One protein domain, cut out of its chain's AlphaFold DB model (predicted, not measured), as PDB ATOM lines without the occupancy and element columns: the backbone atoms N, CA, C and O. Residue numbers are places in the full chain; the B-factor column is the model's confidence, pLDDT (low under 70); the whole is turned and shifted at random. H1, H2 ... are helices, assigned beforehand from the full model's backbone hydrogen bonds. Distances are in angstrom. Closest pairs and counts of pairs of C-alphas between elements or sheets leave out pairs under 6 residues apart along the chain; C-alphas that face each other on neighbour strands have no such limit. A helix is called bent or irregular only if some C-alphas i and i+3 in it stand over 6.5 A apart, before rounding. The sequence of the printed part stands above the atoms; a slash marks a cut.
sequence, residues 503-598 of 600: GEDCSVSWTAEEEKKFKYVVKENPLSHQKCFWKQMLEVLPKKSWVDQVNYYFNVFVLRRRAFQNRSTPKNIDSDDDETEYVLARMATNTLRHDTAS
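AT A GLANCE: This is residues 503 to 598 of the 600 residues of a protein of Chenopodium quinoa (UniProt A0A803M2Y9). A long helix, H4, bent but nearly straight, runs along a small helical body: H1 packs on its first arm, H4a, and the hairpin of H2 and H3 lies near that arm. A long link folds back beyond H4b and leads to H5, whose residues 583 to 596 stick out with 597 and 598 as a free arm. The printed part has 96 residues with five named helices, H1 to H5 in order, and no named strand; the class is all helix. It is elongated, 49 by 29 by 28 A, and only just loose, close to compact, with a radius of gyration of the C-alphas of 15.4 A.

IN THESE COORDINATES: H4, residues 546 to 568, was assigned as one helix by its hydrogen bonds but is bent: C-alphas 555 and 558 are 6.7 A apart. Its arms are H4a, residues 546 to 555, 14.0 A, from C-alpha 546 at (62.112, -109.857, -29.690), and H4b, residues 558 to 568, 15.1 A. H1 is residues 504 to 509, H2 residues 512 to 524, 18.4 A, and H3 residues 533 to 540. H5, residues 580 to 596, 26.4 A, ends at C-alpha 596 (62.383, -65.646, -24.995).

HOW THE PARTS SIT: H4a and H4b stand at a shallow tilt of 21 degrees. H1 touches H4a, opposite ways at a shallow tilt of 28 degrees; their closest C-alphas, Cys 506 and Tyr 552, are 6.5 A apart. H2 touches H3 with residues 517 to 522 alone, a hairpin at a steep tilt of 42 degrees; the closest C-alphas, Val 521 and Met 537, are 6.6 A apart. H3 and H4a are close but not clearly touching, C-alphas 538 and 546 at 7.2 A, as are H4b and H5, C-alphas 561 and 581 at 7.9 A. Every O i to N i+4 pair is within hydrogen-bond range in H2, H3, H4a and H4b; H5 has 10 of 13, and H1 0 of 2 but 3 of 3 O i to N i+3 pairs.

THE WHOLE: The C-alphas farthest apart, Val 547 and Ser 598, are 50.2 A apart. The printed part has no cut. The link from H4 to H5 is long, with 11 residues. Mean pLDDT of the printed part is 71.6; residues 526 to 531, 569 to 570 and 572 to 598 are under 70.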
ATOM      1  N   GLY A 503      48.077-103.557 -36.629       78.00
ATOM      2  CA  GLY A 503      47.524-102.213 -36.442       78.00
ATOM      3  C   GLY A 503      47.697-101.645 -35.030       78.00
ATOM      4  O   GLY A 503      48.482-102.150 -34.227       78.00
ATOM      5  N   GLU A 504      46.955-100.573 -34.725       75.62
ATOM      6  CA  GLU A 504      47.072 -99.845 -33.450       75.62
ATOM      7  C   GLU A 504      46.764-100.716 -32.221       75.62
ATOM      8  O   GLU A 504      47.330-100.471 -31.161       75.62
ATOM      9  N   ASP A 505      45.972-101.782 -32.355       77.81
ATOM     10  CA  ASP A 505      45.645-102.688 -31.244       77.81
ATOM     11  C   ASP A 505      46.875-103.412 -30.671       77.81
ATOM     12  O   ASP A 505      46.882-103.806 -29.505       77.81
ATOM     13  N   CYS A 506      47.965-103.526 -31.440       78.69
ATOM     14  CA  CYS A 506      49.226-104.073 -30.933       78.69
ATOM     15  C   CYS A 506      49.805-103.221 -29.799       78.69
ATOM     16  O   CYS A 506      50.475-103.752 -28.907       78.69
ATOM     17  N   SER A 507      49.548-101.907 -29.817       80.69
ATOM     18  CA  SER A 507      50.058-100.993 -28.796       80.69
ATOM     19  C   SER A 507      49.339-101.138 -27.460       80.69
ATOM     20  O   SER A 507      49.846-100.639 -26.469       80.69
ATOM     21  N   VAL A 508      48.193-101.827 -27.389       83.38
ATOM     22  CA  VAL A 508      47.481-102.062 -26.116       83.38
ATOM     23  C   VAL A 508      48.358-102.837 -25.130       83.38
ATOM     24  O   VAL A 508      48.296-102.617 -23.925       83.38
ATOM     25  N   SER A 509      49.223-103.714 -25.643       84.56
ATOM     26  CA  SER A 509      50.179-104.469 -24.830       84.56
ATOM     27  C   SER A 509      51.396-103.653 -24.367       84.56
ATOM     28  O   SER A 509      52.257-104.213 -23.688       84.56
ATOM     29  N   TRP A 510      51.504-102.369 -24.728       88.94
ATOM     30  CA  TRP A 510      52.642-101.490 -24.431       88.94
ATOM     31  C   TRP A 510      52.253-100.386 -23.450       88.94
ATOM     32  O   TRP A 510      51.237 -99.718 -23.623       88.94
ATOM     33  N   THR A 511      53.079-100.159 -22.426       91.31
ATOM     34  CA  THR A 511      52.864 -99.039 -21.497       91.31
ATOM     35  C   THR A 511      53.421 -97.729 -22.057       91.31
ATOM     36  O   THR A 511      54.299 -97.719 -22.924       91.31
ATOM     37  N   ALA A 512      52.955 -96.595 -21.528       89.12
ATOM     38  CA  ALA A 512      53.443 -95.279 -21.940       89.12
ATOM     39  C   ALA A 512      54.958 -95.115 -21.704       89.12
ATOM     40  O   ALA A 512      55.652 -94.472 -22.497       89.12
ATOM     41  N   GLU A 513      55.502 -95.723 -20.645       90.06
ATOM     42  CA  GLU A 513      56.939 -95.722 -20.364       90.06
ATOM     43  C   GLU A 513      57.717 -96.557 -21.382       90.06
ATOM     44  O   GLU A 513      58.801 -96.150 -21.810       90.06
ATOM     45  N   GLU A 514      57.179 -97.710 -21.786       91.06
ATOM     46  CA  GLU A 514      57.776 -98.579 -22.803       91.06
ATOM     47  C   GLU A 514      57.785 -97.895 -24.174       91.06
ATOM     48  O   GLU A 514      58.829 -97.852 -24.828       91.06
ATOM     49  N   GLU A 515      56.672 -97.271 -24.577       90.19
ATOM     50  CA  GLU A 515      56.609 -96.481 -25.812       90.19
ATOM     51  C   GLU A 515      57.587 -95.293 -25.775       90.19
ATOM     52  O   GLU A 515      58.239 -94.978 -26.777       90.19
ATOM     53  N   LYS A 516      57.722 -94.621 -24.625       90.00
ATOM     54  CA  LYS A 516      58.661 -93.501 -24.452       90.00
ATOM     55  C   LYS A 516      60.112 -93.960 -24.594       90.00
ATOM     56  O   LYS A 516      60.893 -93.294 -25.274       90.00
ATOM     57  N   LYS A 517      60.466 -95.097 -23.991       90.00
ATOM     58  CA  LYS A 517      61.786 -95.727 -24.131       90.00
ATOM     59  C   LYS A 517      62.065 -96.143 -25.572       90.00
ATOM     60  O   LYS A 517      63.137 -95.837 -26.083       90.00
ATOM     61  N   PHE A 518      61.092 -96.751 -26.250       89.75
ATOM     62  CA  PHE A 518      61.192 -97.087 -27.672       89.75
ATOM     63  C   PHE A 518      61.508 -95.841 -28.510       89.75
ATOM     64  O   PHE A 518      62.483 -95.818 -29.259       89.75
ATOM     65  N   LYS A 519      60.730 -94.763 -28.337       86.56
ATOM     66  CA  LYS A 519      60.948 -93.494 -29.053       86.56
ATOM     67  C   LYS A 519      62.327 -92.901 -28.774       86.56
ATOM     68  O   LYS A 519      62.906 -92.282 -29.660       86.56
ATOM     69  N   TYR A 520      62.848 -93.066 -27.560       87.00
ATOM     70  CA  TYR A 520      64.200 -92.636 -27.217       87.00
ATOM     71  C   TYR A 520      65.267 -93.429 -27.983       87.00
ATOM     72  O   TYR A 520      66.139 -92.821 -28.592       87.00
ATOM     73  N   VAL A 521      65.165 -94.759 -28.047       85.44
ATOM     74  CA  VAL A 521      66.132 -95.588 -28.793       85.44
ATOM     75  C   VAL A 521      66.100 -95.289 -30.291       85.44
ATOM     76  O   VAL A 521      67.154 -95.203 -30.916       85.44
ATOM     77  N   VAL A 522      64.912 -95.063 -30.863       83.38
ATOM     78  CA  VAL A 522      64.781 -94.613 -32.259       83.38
ATOM     79  C   VAL A 522      65.520 -93.287 -32.481       83.38
ATOM     80  O   VAL A 522      66.246 -93.155 -33.458       83.38
ATOM     81  N   LYS A 523      65.399 -92.322 -31.559       78.44
ATOM     82  CA  LYS A 523      66.105 -91.027 -31.645       78.44
ATOM     83  C   LYS A 523      67.623 -91.144 -31.523       78.44
ATOM     84  O   LYS A 523      68.340 -90.371 -32.144       78.44
ATOM     85  N   GLU A 524      68.106 -92.059 -30.690       77.06
ATOM     86  CA  GLU A 524      69.538 -92.255 -30.424       77.06
ATOM     87  C   GLU A 524      70.248 -93.085 -31.496       77.06
ATOM     88  O   GLU A 524      71.485 -93.182 -31.495       77.06
ATOM     89  N   ASN A 525      69.482 -93.657 -32.431       71.56
ATOM     90  CA  ASN A 525      70.027 -94.411 -33.543       71.56
ATOM     91  C   ASN A 525      69.732 -93.842 -34.942       71.56
ATOM     92  O   ASN A 525      69.107 -94.524 -35.756       71.56
ATOM     93  N   PRO A 526      70.254 -92.641 -35.248       65.75
ATOM     94  CA  PRO A 526      70.336 -92.158 -36.612       65.75
ATOM     95  C   PRO A 526      71.119 -93.113 -37.518       65.75
ATOM     96  O   PRO A 526      72.175 -93.621 -37.115       65.75
ATOM     97  N   LEU A 527      70.700 -93.252 -38.778       57.72
ATOM     98  CA  LEU A 527      71.400 -94.030 -39.819       57.72
ATOM     99  C   LEU A 527      72.897 -93.669 -39.951       57.72
ATOM    100  O   LEU A 527      73.712 -94.493 -40.370       57.72
ATOM    101  N   SER A 528      73.278 -92.450 -39.561       55.69
ATOM    102  CA  SER A 528      74.655 -91.944 -39.573       55.69
ATOM    103  C   SER A 528      75.574 -92.561 -38.508       55.69
ATOM    104  O   SER A 528      76.790 -92.577 -38.700       55.69
ATOM    105  N   HIS A 529      75.037 -93.099 -37.409       57.91
ATOM    106  CA  HIS A 529      75.833 -93.537 -36.257       57.91
ATOM    107  C   HIS A 529      76.269 -95.011 -36.289       57.91
ATOM    108  O   HIS A 529      76.976 -95.440 -35.379       57.91
ATOM    109  N   GLN A 530      75.881 -95.792 -37.310       59.47
ATOM    110  CA  GLN A 530      76.240 -97.219 -37.465       59.47
ATOM    111  C   GLN A 530      75.973 -98.083 -36.212       59.47
ATOM    112  O   GLN A 530      76.634 -99.099 -35.983       59.47
ATOM    113  N   LYS A 531      75.002 -97.700 -35.376       66.38
ATOM    114  CA  LYS A 531      74.633 -98.445 -34.168       66.38
ATOM    115  C   LYS A 531      73.587 -99.513 -34.508       66.38
ATOM    116  O   LYS A 531      72.696 -99.311 -35.330       66.38
ATOM    117  N   CYS A 532      73.661-100.669 -33.847       74.31
ATOM    118  CA  CYS A 532      72.659-101.725 -34.015       74.31
ATOM    119  C   CYS A 532      71.410-101.409 -33.175       74.31
ATOM    120  O   CYS A 532      71.415-101.612 -31.959       74.31
ATOM    121  N   PHE A 533      70.350-100.927 -33.835       80.75
ATOM    122  CA  PHE A 533      69.073-100.516 -33.224       80.75
ATOM    123  C   PHE A 533      68.497-101.608 -32.332       80.75
ATOM    124  O   PHE A 533      68.209-101.404 -31.157       80.75
ATOM    125  N   TRP A 534      68.442-102.806 -32.891       83.44
ATOM    126  CA  TRP A 534      67.860-103.982 -32.277       83.44
ATOM    127  C   TRP A 534      68.591-104.455 -31.021       83.44
ATOM    128  O   TRP A 534      67.949-104.884 -30.066       83.44
ATOM    129  N   LYS A 535      69.922-104.315 -30.971       83.12
ATOM    130  CA  LYS A 535      70.692-104.666 -29.771       83.12
ATOM    131  C   LYS A 535      70.359-103.730 -28.605       83.12
ATOM    132  O   LYS A 535      70.123-104.193 -27.498       83.12
ATOM    133  N   GLN A 536      70.282-102.429 -28.872       81.12
ATOM    134  CA  GLN A 536      69.943-101.430 -27.852       81.12
ATOM    135  C   GLN A 536      68.488-101.546 -27.397       81.12
ATOM    136  O   GLN A 536      68.192-101.390 -26.216       81.12
ATOM    137  N   MET A 537      67.577-101.873 -28.314       84.94
ATOM    138  CA  MET A 537      66.175-102.125 -27.986       84.94
ATOM    139  C   MET A 537      66.005-103.277 -26.987       84.94
ATOM    140  O   MET A 537      65.270-103.129 -26.009       84.94
ATOM    141  N   LEU A 538      66.739-104.377 -27.175       84.06
ATOM    142  CA  LEU A 538      66.744-105.511 -26.247       84.06
ATOM    143  C   LEU A 538      67.307-105.142 -24.864       84.06
ATOM    144  O   LEU A 538      66.804-105.625 -23.853       84.06
ATOM    145  N   GLU A 539      68.310-104.263 -24.809       84.56
ATOM    146  CA  GLU A 539      68.900-103.779 -23.552       84.56
ATOM    147  C   GLU A 539      67.950-102.837 -22.785       84.56
ATOM    148  O   GLU A 539      67.843-102.915 -21.561       84.56
ATOM    149  N   VAL A 540      67.226-101.961 -23.490       86.00
ATOM    150  CA  VAL A 540      66.342-100.947 -22.882       86.00
ATOM    151  C   VAL A 540      64.968-101.515 -22.498       86.00
ATOM    152  O   VAL A 540      64.349-101.044 -21.533       86.00
ATOM    153  N   LEU A 541      64.485-102.530 -23.223       86.88
ATOM    154  CA  LEU A 541      63.190-103.185 -23.006       86.88
ATOM    155  C   LEU A 541      63.327-104.707 -22.801       86.88
ATOM    156  O   LEU A 541      62.727-105.485 -23.545       86.88
ATOM    157  N   PRO A 542      64.019-105.166 -21.743       84.19
ATOM    158  CA  PRO A 542      64.255-106.595 -21.513       84.19
ATOM    159  C   PRO A 542      62.977-107.385 -21.186       84.19
ATOM    160  O   PRO A 542      62.958-108.606 -21.282       84.19
ATOM    161  N   LYS A 543      61.894-106.698 -20.792       87.38
ATOM    162  CA  LYS A 543      60.590-107.316 -20.499       87.38
ATOM    163  C   LYS A 543      59.786-107.668 -21.756       87.38
ATOM    164  O   LYS A 543      58.810-108.402 -21.647       87.38
ATOM    165  N   LYS A 544      60.152-107.130 -22.925       87.88
ATOM    166  CA  LYS A 544      59.482-107.419 -24.201       87.88
ATOM    167  C   LYS A 544      60.280-108.448 -24.975       87.88
ATOM    168  O   LYS A 544      61.491-108.294 -25.126       87.88
ATOM    169  N   SER A 545      59.592-109.451 -25.513       88.94
ATOM    170  CA  SER A 545      60.232-110.403 -26.413       88.94
ATOM    171  C   SER A 545      60.695-109.703 -27.691       88.94
ATOM    172  O   SER A 545      60.147-108.673 -28.093       88.94
ATOM    173  N   TRP A 546      61.683-110.292 -28.362       85.31
ATOM    174  CA  TRP A 546      62.112-109.857 -29.690       85.31
ATOM    175  C   TRP A 546      60.930-109.710 -30.662       85.31
ATOM    176  O   TRP A 546      60.797-108.694 -31.342       85.31
ATOM    177  N   VAL A 547      60.029-110.695 -30.659       87.12
ATOM    178  CA  VAL A 547      58.837-110.729 -31.514       87.12
ATOM    179  C   VAL A 547      57.913-109.548 -31.225       87.12
ATOM    180  O   VAL A 547      57.423-108.914 -32.155       87.12
ATOM    181  N   ASP A 548      57.703-109.192 -29.957       87.25
ATOM    182  CA  ASP A 548      56.851-108.053 -29.592       87.25
ATOM    183  C   ASP A 548      57.470-106.717 -30.009       87.25
ATOM    184  O   ASP A 548      56.760-105.827 -30.477       87.25
ATOM    185  N   GLN A 549      58.794-106.581 -29.883       87.94
ATOM    186  CA  GLN A 549      59.525-105.381 -30.303       87.94
ATOM    187  C   GLN A 549      59.457-105.181 -31.821       87.94
ATOM    188  O   GLN A 549      59.175-104.073 -32.283       87.94
ATOM    189  N   VAL A 550      59.657-106.252 -32.594       87.00
ATOM    190  CA  VAL A 550      59.546-106.234 -34.060       87.00
ATOM    191  C   VAL A 550      58.108-105.944 -34.494       87.00
ATOM    192  O   VAL A 550      57.887-105.072 -35.337       87.00
ATOM    193  N   ASN A 551      57.124-106.604 -33.876       87.00
ATOM    194  CA  ASN A 551      55.708-106.367 -34.160       87.00
ATOM    195  C   ASN A 551      55.317-104.912 -33.891       87.00
ATOM    196  O   ASN A 551      54.666-104.291 -34.727       87.00
ATOM    197  N   TYR A 552      55.733-104.335 -32.763       88.19
ATOM    198  CA  TYR A 552      55.446-102.932 -32.464       88.19
ATOM    199  C   TYR A 552      56.119-101.980 -33.462       88.19
ATOM    200  O   TYR A 552      55.487-101.022 -33.912       88.19
ATOM    201  N   TYR A 553      57.366-102.249 -33.861       87.50
ATOM    202  CA  TYR A 553      58.065-101.423 -34.848       87.50
ATOM    203  C   TYR A 553      57.298-101.369 -36.182       87.50
ATOM    204  O   TYR A 553      56.934-100.283 -36.636       87.50
ATOM    205  N   PHE A 554      56.973-102.520 -36.776       86.56
ATOM    206  CA  PHE A 554      56.336-102.556 -38.097       86.56
ATOM    207  C   PHE A 554      54.834-102.253 -38.066       86.56
ATOM    208  O   PHE A 554      54.351-101.504 -38.912       86.56
ATOM    209  N   ASN A 555      54.091-102.778 -37.086       86.88
ATOM    210  CA  ASN A 555      52.625-102.680 -37.070       86.88
ATOM    211  C   ASN A 555      52.097-101.435 -36.351       86.88
ATOM    212  O   ASN A 555      50.928-101.094 -36.521       86.88
ATOM    213  N   VAL A 556      52.925-100.746 -35.559       87.12
ATOM    214  CA  VAL A 556      52.518 -99.534 -34.832       87.12
ATOM    215  C   VAL A 556      53.374 -98.348 -35.237       87.12
ATOM    216  O   VAL A 556      52.844 -97.362 -35.741       87.12
ATOM    217  N   PHE A 557      54.686 -98.412 -35.017       86.31
ATOM    218  CA  PHE A 557      55.561 -97.252 -35.177       86.31
ATOM    219  C   PHE A 557      55.642 -96.777 -36.635       86.31
ATOM    220  O   PHE A 557      55.309 -95.622 -36.908       86.31
ATOM    221  N   VAL A 558      55.992 -97.665 -37.573       85.12
ATOM    222  CA  VAL A 558      56.086 -97.333 -39.008       85.12
ATOM    223  C   VAL A 558      54.737 -96.855 -39.550       85.12
ATOM    224  O   VAL A 558      54.672 -95.847 -40.253       85.12
ATOM    225  N   LEU A 559      53.633 -97.511 -39.174       85.56
ATOM    226  CA  LEU A 559      52.295 -97.116 -39.627       85.56
ATOM    227  C   LEU A 559      51.845 -95.766 -39.052       85.56
ATOM    228  O   LEU A 559      51.293 -94.955 -39.796       85.56
ATOM    229  N   ARG A 560      52.104 -95.478 -37.767       84.38
ATOM    230  CA  ARG A 560      51.814 -94.166 -37.154       84.38
ATOM    231  C   ARG A 560      52.616 -93.061 -37.833       84.38
ATOM    232  O   ARG A 560      52.039 -92.036 -38.197       84.38
ATOM    233  N   ARG A 561      53.911 -93.294 -38.063       79.81
ATOM    234  CA  ARG A 561      54.784 -92.369 -38.797       79.81
ATOM    235  C   ARG A 561      54.235 -92.102 -40.192       79.81
ATOM    236  O   ARG A 561      54.074 -90.950 -40.587       79.81
ATOM    237  N   ARG A 562      53.871 -93.157 -40.923       82.25
ATOM    238  CA  ARG A 562      53.328 -93.023 -42.274       82.25
ATOM    239  C   ARG A 562      51.989 -92.291 -42.294       82.25
ATOM    240  O   ARG A 562      51.768 -91.433 -43.144       82.25
ATOM    241  N   ALA A 563      51.106 -92.589 -41.345       79.19
ATOM    242  CA  ALA A 563      49.841 -91.882 -41.190       79.19
ATOM    243  C   ALA A 563      50.059 -90.389 -40.897       79.19
ATOM    244  O   ALA A 563      49.331 -89.555 -41.433       79.19
ATOM    245  N   PHE A 564      51.070 -90.046 -40.094       78.19
ATOM    246  CA  PHE A 564      51.455 -88.661 -39.837       78.19
ATOM    247  C   PHE A 564      52.014 -87.980 -41.091       78.19
ATOM    248  O   PHE A 564      51.507 -86.929 -41.467       78.19
ATOM    249  N   GLN A 565      52.974 -88.588 -41.794       76.19
ATOM    250  CA  GLN A 565      53.522 -88.054 -43.051       76.19
ATOM    251  C   GLN A 565      52.426 -87.815 -44.100       76.19
ATOM    252  O   GLN A 565      52.381 -86.754 -44.716       76.19
ATOM    253  N   ASN A 566      51.487 -88.752 -44.257       78.56
ATOM    254  CA  ASN A 566      50.377 -88.611 -45.203       78.56
ATOM    255  C   ASN A 566      49.450 -87.428 -44.864       78.56
ATOM    256  O   ASN A 566      48.871 -86.833 -45.769       78.56
ATOM    257  N   ARG A 567      49.290 -87.086 -43.578       76.06
ATOM    258  CA  ARG A 567      48.440 -85.968 -43.124       76.06
ATOM    259  C   ARG A 567      49.185 -84.633 -43.118       76.06
ATOM    260  O   ARG A 567      48.606 -83.614 -43.476       76.06
ATOM    261  N   SER A 568      50.452 -84.645 -42.713       72.00
ATOM    262  CA  SER A 568      51.250 -83.444 -42.437       72.00
ATOM    263  C   SER A 568      52.123 -83.017 -43.619       72.00
ATOM    264  O   SER A 568      52.337 -81.827 -43.834       72.00
ATOM    265  N   THR A 569      52.637 -83.969 -44.400       67.00
ATOM    266  CA  THR A 569      53.569 -83.731 -45.516       67.00
ATOM    267  C   THR A 569      53.248 -84.620 -46.729       67.00
ATOM    268  O   THR A 569      54.120 -85.353 -47.199       67.00
ATOM    269  N   PRO A 570      52.031 -84.544 -47.306       66.50
ATOM    270  CA  PRO A 570      51.574 -85.464 -48.357       66.50
ATOM    271  C   PRO A 570      52.406 -85.428 -49.651       66.50
ATOM    272  O   PRO A 570      52.306 -86.333 -50.469       66.50
ATOM    273  N   LYS A 571      53.216 -84.380 -49.856       70.88
ATOM    274  CA  LYS A 571      54.083 -84.215 -51.033       70.88
ATOM    275  C   LYS A 571      55.508 -84.737 -50.835       70.88
ATOM    276  O   LYS A 571      56.231 -84.854 -51.816       70.88
ATOM    277  N   ASN A 572      55.910 -85.031 -49.598       64.81
ATOM    278  CA  ASN A 572      57.237 -85.551 -49.278       64.81
ATOM    279  C   ASN A 572      57.095 -86.987 -48.770       64.81
ATOM    280  O   ASN A 572      57.001 -87.239 -47.568       64.81
ATOM    281  N   ILE A 573      56.970 -87.905 -49.724       61.78
ATOM    282  CA  ILE A 573      56.774 -89.326 -49.475       61.78
ATOM    283  C   ILE A 573      58.127 -90.017 -49.628       61.78
ATOM    284  O   ILE A 573      58.472 -90.458 -50.720       61.78
ATOM    285  N   ASP A 574      58.867 -90.133 -48.531       63.81
ATOM    286  CA  ASP A 574      60.064 -90.967 -48.467       63.81
ATOM    287  C   ASP A 574      59.821 -92.111 -47.473       63.81
ATOM    288  O   ASP A 574      59.492 -91.882 -46.307       63.81
ATOM    289  N   SER A 575      59.868 -93.347 -47.976       55.00
ATOM    290  CA  SER A 575      59.682 -94.563 -47.173       55.00
ATOM    291  C   SER A 575      60.983 -95.056 -46.544       55.00
ATOM    292  O   SER A 575      60.911 -95.878 -45.635       55.00
ATOM    293  N   ASP A 576      62.131 -94.590 -47.038       56.59
ATOM    294  CA  ASP A 576      63.460 -94.996 -46.572       56.59
ATOM    295  C   ASP A 576      64.037 -93.989 -45.560       56.59
ATOM    296  O   ASP A 576      65.063 -94.249 -44.927       56.59
ATOM    297  N   ASP A 577      63.379 -92.838 -45.388       58.66
ATOM    298  CA  ASP A 577      63.793 -91.795 -44.460       58.66
ATOM    299  C   ASP A 577      63.144 -91.966 -43.079       58.66
ATOM    300  O   ASP A 577      62.083 -91.410 -42.765       58.66
ATOM    301  N   ASP A 578      63.843 -92.716 -42.228       55.50
ATOM    302  CA  ASP A 578      63.555 -92.876 -40.803       55.50
ATOM    303  C   ASP A 578      63.977 -91.655 -39.945       55.50
ATOM    304  O   ASP A 578      63.691 -91.612 -38.745       55.50
ATOM    305  N   GLU A 579      64.488 -90.564 -40.528       54.31
ATOM    306  CA  GLU A 579      65.076 -89.421 -39.799       54.31
ATOM    307  C   GLU A 579      64.221 -88.131 -39.814       54.31
ATOM    308  O   GLU A 579      64.338 -87.287 -38.918       54.31
ATOM    309  N   THR A 580      63.321 -87.948 -40.789       52.41
ATOM    310  CA  THR A 580      62.662 -86.641 -41.037       52.41
ATOM    311  C   THR A 580      61.676 -86.127 -39.991       52.41
ATOM    312  O   THR A 580      61.453 -84.915 -39.936       52.41
ATOM    313  N   GLU A 581      61.088 -86.972 -39.138       49.81
ATOM    314  CA  GLU A 581      60.093 -86.506 -38.151       49.81
ATOM    315  C   GLU A 581      60.709 -85.538 -37.114       49.81
ATOM    316  O   GLU A 581      60.027 -84.665 -36.573       49.81
ATOM    317  N   TYR A 582      62.026 -85.608 -36.890       49.59
ATOM    318  CA  TYR A 582      62.701 -84.829 -35.849       49.59
ATOM    319  C   TYR A 582      63.340 -83.524 -36.318       49.59
ATOM    320  O   TYR A 582      63.503 -82.614 -35.500       49.59
ATOM    321  N   VAL A 583      63.641 -83.370 -37.609       45.78
ATOM    322  CA  VAL A 583      64.157 -82.094 -38.138       45.78
ATOM    323  C   VAL A 583      63.103 -80.992 -37.968       45.78
ATOM    324  O   VAL A 583      63.431 -79.888 -37.535       45.78
ATOM    325  N   LEU A 584      61.823 -81.317 -38.176       44.12
ATOM    326  CA  LEU A 584      60.709 -80.376 -38.016       44.12
ATOM    327  C   LEU A 584      60.428 -80.014 -36.546       44.12
ATOM    328  O   LEU A 584      60.218 -78.843 -36.236       44.12
ATOM    329  N   ALA A 585      60.497 -80.975 -35.618       42.19
ATOM    330  CA  ALA A 585      60.306 -80.708 -34.187       42.19
ATOM    331  C   ALA A 585      61.442 -79.857 -33.588       42.19
ATOM    332  O   ALA A 585      61.198 -78.990 -32.749       42.19
ATOM    333  N   ARG A 586      62.682 -80.054 -34.055       41.41
ATOM    334  CA  ARG A 586      63.855 -79.294 -33.601       41.41
ATOM    335  C   ARG A 586      63.855 -77.855 -34.130       41.41
ATOM    336  O   ARG A 586      64.303 -76.948 -33.430       41.41
ATOM    337  N   MET A 587      63.299 -77.631 -35.322       43.69
ATOM    338  CA  MET A 587      63.061 -76.287 -35.862       43.69
ATOM    339  C   MET A 587      61.986 -75.525 -35.069       43.69
ATOM    340  O   MET A 587      62.165 -74.333 -34.822       43.69
ATOM    341  N   ALA A 588      60.933 -76.206 -34.598       42.28
ATOM    342  CA  ALA A 588      59.867 -75.610 -33.779       42.28
ATOM    343  C   ALA A 588      60.317 -75.259 -32.343       42.28
ATOM    344  O   ALA A 588      59.943 -74.222 -31.800       42.28
ATOM    345  N   THR A 589      61.170 -76.077 -31.717       42.59
ATOM    346  CA  THR A 589      61.706 -75.766 -30.376       42.59
ATOM    347  C   THR A 589      62.774 -74.675 -30.394       42.59
ATOM    348  O   THR A 589      62.948 -73.969 -29.403       42.59
ATOM    349  N   ASN A 590      63.490 -74.520 -31.511       40.38
ATOM    350  CA  ASN A 590      64.478 -73.453 -31.671       40.38
ATOM    351  C   ASN A 590      63.824 -72.092 -31.946       40.38
ATOM    352  O   ASN A 590      64.383 -71.077 -31.549       40.38
ATOM    353  N   THR A 591      62.629 -72.060 -32.545       41.06
ATOM    354  CA  THR A 591      61.856 -70.817 -32.704       41.06
ATOM    355  C   THR A 591      61.320 -70.315 -31.361       41.06
ATOM    356  O   THR A 591      61.482 -69.140 -31.058       41.06
ATOM    357  N   LEU A 592      60.842 -71.203 -30.476       38.25
ATOM    358  CA  LEU A 592      60.400 -70.801 -29.129       38.25
ATOM    359  C   LEU A 592      61.533 -70.318 -28.200       38.25
ATOM    360  O   LEU A 592      61.276 -69.566 -27.265       38.25
ATOM    361  N   ARG A 593      62.781 -70.758 -28.420       36.31
ATOM    362  CA  ARG A 593      63.944 -70.312 -27.625       36.31
ATOM    363  C   ARG A 593      64.526 -68.976 -28.086       36.31
ATOM    364  O   ARG A 593      65.184 -68.318 -27.288       36.31
ATOM    365  N   HIS A 594      64.306 -68.583 -29.339       38.53
ATOM    366  CA  HIS A 594      64.751 -67.278 -29.827       38.53
ATOM    367  C   HIS A 594      63.806 -66.143 -29.412       38.53
ATOM    368  O   HIS A 594      64.287 -65.041 -29.168       38.53
ATOM    369  N   ASP A 595      62.515 -66.420 -29.204       37.09
ATOM    370  CA  ASP A 595      61.553 -65.393 -28.773       37.09
ATOM    371  C   ASP A 595      61.649 -65.039 -27.276       37.09
ATOM    372  O   ASP A 595      61.306 -63.925 -26.882       37.09
ATOM    373  N   THR A 596      62.169 -65.935 -26.426       37.06
ATOM    374  CA  THR A 596      62.383 -65.646 -24.995       37.06
ATOM    375  C   THR A 596      63.736 -65.001 -24.683       37.06
ATOM    376  O   THR A 596      63.883 -64.395 -23.626       37.06
ATOM    377  N   ALA A 597      64.705 -65.058 -25.602       37.72
ATOM    378  CA  ALA A 597      66.017 -64.420 -25.445       37.72
ATOM    379  C   ALA A 597      66.061 -62.954 -25.926       37.72
ATOM    380  O   ALA A 597      67.050 -62.269 -25.689       37.72
ATOM    381  N   SER A 598      65.000 -62.455 -26.572       40.47
ATOM    382  CA  SER A 598      64.876 -61.050 -27.002       40.47
ATOM    383  C   SER A 598      64.003 -60.190 -26.074       40.47
ATOM    384  O   SER A 598      63.606 -59.093 -26.458       40.47
TER     385      SER A 598